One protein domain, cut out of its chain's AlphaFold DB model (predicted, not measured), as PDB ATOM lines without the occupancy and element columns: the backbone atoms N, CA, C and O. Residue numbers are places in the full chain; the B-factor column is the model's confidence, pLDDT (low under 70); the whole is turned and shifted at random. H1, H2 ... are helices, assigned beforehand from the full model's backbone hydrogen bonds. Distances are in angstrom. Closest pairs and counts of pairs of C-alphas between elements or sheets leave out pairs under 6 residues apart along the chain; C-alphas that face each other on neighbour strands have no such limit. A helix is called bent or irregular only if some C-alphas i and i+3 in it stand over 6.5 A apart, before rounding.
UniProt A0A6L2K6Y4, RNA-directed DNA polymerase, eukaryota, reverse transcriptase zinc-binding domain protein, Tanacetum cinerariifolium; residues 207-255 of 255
ATOM      1  N   GLU A 207      45.978   9.584 -37.080       90.69
ATOM      2  CA  GLU A 207      45.316   8.870 -35.977       90.69
ATOM      3  C   GLU A 207      44.525   9.806 -35.043       90.69
ATOM      4  O   GLU A 207      43.549   9.386 -34.423       90.69
ATOM      5  N   ILE A 208      44.925  11.082 -34.970       88.69
ATOM      6  CA  ILE A 208      44.282  12.098 -34.133       88.69
ATOM      7  C   ILE A 208      43.064  12.691 -34.853       88.69
ATOM      8  O   ILE A 208      42.045  12.934 -34.214       88.69
ATOM      9  N   HIS A 209      43.163  12.932 -36.166       88.56
ATOM     10  CA  HIS A 209      42.053  13.470 -36.970       88.56
ATOM     11  C   HIS A 209      40.990  12.412 -37.289       88.56
ATOM     12  O   HIS A 209      39.796  12.695 -37.220       88.56
ATOM     13  N   TYR A 210      41.416  11.182 -37.578       91.69
ATOM     14  CA  TYR A 210      40.559  10.100 -38.064       91.69
ATOM     15  C   TYR A 210      40.653   8.848 -37.171       91.69
ATOM     16  O   TYR A 210      40.984   7.755 -37.649       91.69
ATOM     17  N   PRO A 211      40.361   8.957 -35.859       92.81
ATOM     18  CA  PRO A 211      40.558   7.865 -34.906       92.81
ATOM     19  C   PRO A 211      39.698   6.633 -35.216       92.81
ATOM     20  O   PRO A 211      40.085   5.512 -34.883       92.81
ATOM     21  N   ARG A 212      38.532   6.808 -35.859       91.31
ATOM     22  CA  ARG A 212      37.650   5.688 -36.218       91.31
ATOM     23  C   ARG A 212      38.210   4.888 -37.384       91.31
ATOM     24  O   ARG A 212      38.140   3.666 -37.349       91.31
ATOM     25  N   ILE A 213      38.822   5.552 -38.363       92.19
ATOM     26  CA  ILE A 213      39.484   4.867 -39.479       92.19
ATOM     27  C   ILE A 213      40.788   4.221 -39.022       92.19
ATOM     28  O   ILE A 213      41.034   3.064 -39.350       92.19
ATOM     29  N   TYR A 214      41.571   4.902 -38.182       92.44
ATOM     30  CA  TYR A 214      42.781   4.322 -37.596       92.44
ATOM     31  C   TYR A 214      42.495   3.045 -36.787       92.44
ATOM     32  O   TYR A 214      43.281   2.100 -36.809       92.44
ATOM     33  N   ALA A 215      41.352   2.975 -36.097       89.56
ATOM     34  CA  ALA A 215      40.933   1.765 -35.391       89.56
ATOM     35  C   ALA A 215      40.607   0.588 -36.332       89.56
ATOM     36  O   ALA A 215      40.726  -0.564 -35.922       89.56
ATOM     37  N   LEU A 216      40.201   0.872 -37.574       89.81
ATOM     38  CA  LEU A 216      39.923  -0.133 -38.603       89.81
ATOM     39  C   LEU A 216      41.177  -0.538 -39.389       89.81
ATOM     40  O   LEU A 216      41.126  -1.502 -40.145       89.81
ATOM     41  N   GLU A 217      42.294   0.170 -39.235       90.19
ATOM     42  CA  GLU A 217      43.526  -0.107 -39.963       90.19
ATOM     43  C   GLU A 217      44.181  -1.414 -39.497       90.19
ATOM     44  O   GLU A 217      44.502  -1.592 -38.319       90.19
ATOM     45  N   THR A 218      44.458  -2.305 -40.451       86.56
ATOM     46  CA  THR A 218      45.156  -3.567 -40.175       86.56
ATOM     47  C   THR A 218      46.664  -3.342 -40.049       86.56
ATOM     48  O   THR A 218      47.325  -3.991 -39.238       86.56
ATOM     49  N   CYS A 219      47.225  -2.393 -40.811       86.25
ATOM     50  CA  CYS A 219      48.652  -2.070 -40.802       86.25
ATOM     51  C   CYS A 219      48.909  -0.624 -40.344       86.25
ATOM     52  O   CYS A 219      49.100   0.287 -41.145       86.25
ATOM     53  N   LYS A 220      48.958  -0.402 -39.025       88.12
ATOM     54  CA  LYS A 220      49.176   0.934 -38.426       88.12
ATOM     55  C   LYS A 220      50.528   1.559 -38.777       88.12
ATOM     56  O   LYS A 220      50.657   2.775 -38.853       88.12
ATOM     57  N   GLN A 221      51.517   0.708 -39.031       88.56
ATOM     58  CA  GLN A 221      52.888   1.091 -39.365       88.56
ATOM     59  C   GLN A 221      53.112   1.235 -40.883       88.56
ATOM     60  O   GLN A 221      54.255   1.310 -41.335       88.56
ATOM     61  N   VAL A 222      52.041   1.256 -41.688       89.81
ATOM     62  CA  VAL A 222      52.128   1.470 -43.139       89.81
ATOM     63  C   VAL A 222      52.740   2.840 -43.442       89.81
ATOM     64  O   VAL A 222      52.402   3.849 -42.814       89.81
ATOM     65  N   ASN A 223      53.666   2.880 -44.398       91.75
ATOM     66  CA  ASN A 223      54.272   4.133 -44.833       91.75
ATOM     67  C   ASN A 223      53.373   4.870 -45.843       91.75
ATOM     68  O   ASN A 223      52.502   4.271 -46.479       91.75
ATOM     69  N   VAL A 224      53.591   6.177 -45.992       88.94
ATOM     70  CA  VAL A 224      52.798   7.045 -46.874       88.94
ATOM     71  C   VAL A 224      52.867   6.584 -48.332       88.94
ATOM     72  O   VAL A 224      51.836   6.556 -48.995       88.94
ATOM     73  N   ALA A 225      54.037   6.160 -48.819       88.88
ATOM     74  CA  ALA A 225      54.210   5.710 -50.204       88.88
ATOM     75  C   ALA A 225      53.335   4.495 -50.530       88.88
ATOM     76  O   ALA A 225      52.568   4.503 -51.484       88.88
ATOM     77  N   SER A 226      53.437   3.454 -49.705       88.00
ATOM     78  CA  SER A 226      52.701   2.206 -49.864       88.00
ATOM     79  C   SER A 226      51.206   2.409 -49.666       88.00
ATOM     80  O   SER A 226      50.423   1.773 -50.356       88.00
ATOM     81  N   LYS A 227      50.803   3.292 -48.743       88.81
ATOM     82  CA  LYS A 227      49.390   3.565 -48.472       88.81
ATOM     83  C   LYS A 227      48.726   4.361 -49.600       88.81
ATOM     84  O   LYS A 227      47.596   4.047 -49.952       88.81
ATOM     85  N   LEU A 228      49.419   5.353 -50.167       87.38
ATOM     86  CA  LEU A 228      48.918   6.171 -51.281       87.38
ATOM     87  C   LEU A 228      49.055   5.492 -52.651       87.38
ATOM     88  O   LEU A 228      48.403   5.917 -53.594       87.38
ATOM     89  N   ALA A 229      49.878   4.447 -52.770       86.19
ATOM     90  CA  ALA A 229      49.977   3.638 -53.985       86.19
ATOM     91  C   ALA A 229      48.797   2.664 -54.176       86.19
ATOM     92  O   ALA A 229      48.715   2.012 -55.212       86.19
ATOM     93  N   LEU A 230      47.916   2.521 -53.180       84.06
ATOM     94  CA  LEU A 230      46.708   1.703 -53.288       84.06
ATOM     95  C   LEU A 230      45.626   2.468 -54.060       84.06
ATOM     96  O   LEU A 230      45.380   3.632 -53.755       84.06
ATOM     97  N   ASP A 231      44.901   1.792 -54.958       79.25
ATOM     98  CA  ASP A 231      43.784   2.410 -55.702       79.25
ATOM     99  C   ASP A 231      42.657   2.898 -54.773       79.25
ATOM    100  O   ASP A 231      41.877   3.784 -55.118       79.25
ATOM    101  N   ASN A 232      42.560   2.312 -53.575       81.75
ATOM    102  CA  ASN A 232      41.618   2.711 -52.541       81.75
ATOM    103  C   ASN A 232      42.275   2.633 -51.153       81.75
ATOM    104  O   ASN A 232      42.739   1.575 -50.720       81.75
ATOM    105  N   LEU A 233      42.239   3.745 -50.412       81.88
ATOM    106  CA  LEU A 233      42.735   3.846 -49.031       81.88
ATOM    107  C   LEU A 233      42.054   2.860 -48.064       81.88
ATOM    108  O   LEU A 233      42.607   2.549 -47.003       81.88
ATOM    109  N   GLY A 234      40.878   2.354 -48.433       78.94
ATOM    110  CA  GLY A 234      40.108   1.352 -47.709       78.94
ATOM    111  C   GLY A 234      40.669  -0.071 -47.780       78.94
ATOM    112  O   GLY A 234      40.280  -0.892 -46.954       78.94
ATOM    113  N   PHE A 235      41.591  -0.385 -48.699       82.62
ATOM    114  CA  PHE A 235      42.056  -1.768 -48.908       82.62
ATOM    115  C   PHE A 235      42.804  -2.385 -47.726       82.62
ATOM    116  O   PHE A 235      42.796  -3.602 -47.573       82.62
ATOM    117  N   SER A 236      43.449  -1.575 -46.889       83.12
ATOM    118  CA  SER A 236      44.140  -2.083 -45.700       83.12
ATOM    119  C   SER A 236      43.277  -2.040 -44.432       83.12
ATOM    120  O   SER A 236      43.728  -2.447 -43.357       83.12
ATOM    121  N   LEU A 237      42.022  -1.588 -44.537       87.31
ATOM    122  CA  LEU A 237      41.072  -1.634 -43.430       87.31
ATOM    123  C   LEU A 237      40.546  -3.060 -43.244       87.31
ATOM    124  O   LEU A 237      40.253  -3.764 -44.207       87.31
ATOM    125  N   CYS A 238      40.364  -3.477 -41.994       86.38
ATOM    126  CA  CYS A 238      39.822  -4.794 -41.656       86.38
ATOM    127  C   CYS A 238      38.354  -4.966 -42.087       86.38
ATOM    128  O   CYS A 238      37.858  -6.088 -42.191       86.38
ATOM    129  N   ARG A 239      37.649  -3.852 -42.331       87.12
ATOM    130  CA  ARG A 239      36.321  -3.783 -42.951       87.12
ATOM    131  C   ARG A 239      36.070  -2.394 -43.539       87.12
ATOM    132  O   ARG A 239      36.660  -1.413 -43.093       87.12
ATOM    133  N   ILE A 240      35.125  -2.312 -44.475       84.62
ATOM    134  CA  ILE A 240      34.669  -1.046 -45.062       84.62
ATOM    135  C   ILE A 240      33.926  -0.210 -43.990       84.62
ATOM    136  O   ILE A 240      33.158  -0.788 -43.202       84.62
ATOM    137  N   PRO A 241      34.138   1.122 -43.936       88.56
ATOM    138  CA  PRO A 241      33.347   2.041 -43.112       88.56
ATOM    139  C   PRO A 241      31.848   1.899 -43.405       88.56
ATOM    140  O   PRO A 241      31.445   1.873 -44.565       88.56
ATOM    141  N   ARG A 242      31.010   1.765 -42.367       81.06
ATOM    142  CA  ARG A 242      29.594   1.382 -42.563       81.06
ATOM    143  C   ARG A 242      28.641   2.567 -42.712       81.06
ATOM    144  O   ARG A 242      27.787   2.525 -43.589       81.06
ATOM    145  N   SER A 243      28.756   3.585 -41.856       82.75
ATOM    146  CA  SER A 243      27.952   4.820 -41.897       82.75
ATOM    147  C   SER A 243      28.358   5.790 -40.774       82.75
ATOM    148  O   SER A 243      29.175   5.459 -39.910       82.75
ATOM    149  N   GLY A 244      27.786   7.000 -40.787       88.44
ATOM    150  CA  GLY A 244      27.982   8.014 -39.747       88.44
ATOM    151  C   GLY A 244      29.412   8.549 -39.703       88.44
ATOM    152  O   GLY A 244      30.068   8.678 -40.731       88.44
ATOM    153  N   THR A 245      29.932   8.800 -38.504       87.12
ATOM    154  CA  THR A 245      31.270   9.386 -38.318       87.12
ATOM    155  C   THR A 245      32.399   8.558 -38.952       87.12
ATOM    156  O   THR A 245      33.435   9.115 -39.299       87.12
ATOM    157  N   GLU A 246      32.223   7.239 -39.142       89.19
ATOM    158  CA  GLU A 246      33.187   6.425 -39.901       89.19
ATOM    159  C   GLU A 246      33.246   6.874 -41.377       89.19
ATOM    160  O   GLU A 246      34.332   7.102 -41.896       89.19
ATOM    161  N   ILE A 247      32.108   7.047 -42.062       89.44
ATOM    162  CA  ILE A 247      32.105   7.420 -43.491       89.44
ATOM    163  C   ILE A 247      32.553   8.871 -43.696       89.44
ATOM    164  O   ILE A 247      33.270   9.164 -44.648       89.44
ATOM    165  N   GLU A 248      32.186   9.765 -42.774       90.06
ATOM    166  CA  GLU A 248      32.602  11.171 -42.795       90.06
ATOM    167  C   GLU A 248      34.125  11.296 -42.696       90.06
ATOM    168  O   GLU A 248      34.740  11.931 -43.549       90.06
ATOM    169  N   GLN A 249      34.747  10.616 -41.723       90.75
ATOM    170  CA  GLN A 249      36.208  10.605 -41.574       90.75
ATOM    171  C   GLN A 249      36.912   9.984 -42.785       90.75
ATOM    172  O   GLN A 249      37.980  10.444 -43.177       90.75
ATOM    173  N   PHE A 250      36.336   8.937 -43.384       89.06
ATOM    174  CA  PHE A 250      36.925   8.288 -44.555       89.06
ATOM    175  C   PHE A 250      36.887   9.175 -45.804       89.06
ATOM    176  O   PHE A 250      37.875   9.243 -46.537       89.06
ATOM    177  N   ASN A 251      35.766   9.861 -46.033       88.69
ATOM    178  CA  ASN A 251      35.603  10.775 -47.160       88.69
ATOM    179  C   ASN A 251      36.509  12.001 -47.014       88.69
ATOM    180  O   ASN A 251      37.174  12.374 -47.974       88.69
ATOM    181  N   ASP A 252      36.585  12.582 -45.815       88.12
ATOM    182  CA  ASP A 252      37.460  13.725 -45.532       88.12
ATOM    183  C   ASP A 252      38.946  13.367 -45.701       88.12
ATOM    184  O   ASP A 252      39.704  14.091 -46.337       88.12
ATOM    185  N   MET A 253      39.357  12.180 -45.239       85.00
ATOM    186  CA  MET A 253      40.728  11.684 -45.414       85.00
ATOM    187  C   MET A 253      41.100  11.423 -46.885       85.00
ATOM    188  O   MET A 253      42.278  11.515 -47.241       85.00
ATOM    189  N   SER A 254      40.122  11.043 -47.713       80.12
ATOM    190  CA  SER A 254      40.331  10.685 -49.124       80.12
ATOM    191  C   SER A 254      40.370  11.899 -50.064       80.12
ATOM    192  O   SER A 254      40.760  11.736 -51.221       80.12
ATOM    193  N   ASN A 255      40.006  13.089 -49.571       69.12
ATOM    194  CA  ASN A 255      40.120  14.373 -50.272       69.12
ATOM    195  C   ASN A 255      41.493  15.047 -50.039       69.12
ATOM    196  O   ASN A 255      41.966  15.758 -50.950       69.12
TER     197      ASN A 255
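Overview. This is residues 207 to 255 of the 255 residues of the protein "RNA-directed DNA polymerase, eukaryota, reverse transcriptase zinc-binding domain protein" of Tanacetum cinerariifolium (UniProt A0A6L2K6Y4). Four short helices follow one winding chain: H1 and H4 pack together, about perpendicular, H2 lies toward the other end of the longest axis, and H3 lies between H2 and H4. The printed part has 49 residues, with helices in the order H1, H2, H3, H4 and no named strand; the class is all helix. It is compact, with a radius of gyration of the C-alphas of 10.1 A and spans of 28 by 19 by 18 A.

Along the chain. H1, residues 211 to 216, begins at C-alpha 211 (40.558, 7.865, -34.906) and is 8.8 A long. H2 is residues 224 to 228, 5.9 A. H3, residues 233 to 236, is irregular, but only just: C-alphas 233 and 236 are 6.9 A apart. H4, residues 245 to 254, is 14.2 A long and ends at C-alpha 254 (40.331, 10.685, -49.124).

Arrangement. H1 and H4 touch, about perpendicular at 90 degrees; their closest C-alphas, of Arg 212 and Glu 246, are 5.8 A apart. H3 is close to but not clearly touching H2, with closest C-alphas Lys 227 and Leu 233 at 6.7 A, and likewise H4, with Leu 233 and Ser 254 at 7.2 A. H2 is apart from H1 and H4. In H1, H2 and H4 every O i to N i+4 pair is within hydrogen-bond range; H3 is too short for one.

Size, cuts and confidence. The C-alphas of Ala 225 and Gly 244 are farthest apart, at 28.3 A. The printed part has no cut and no long link; residue 255, the chain's last, is under 70 in pLDDT.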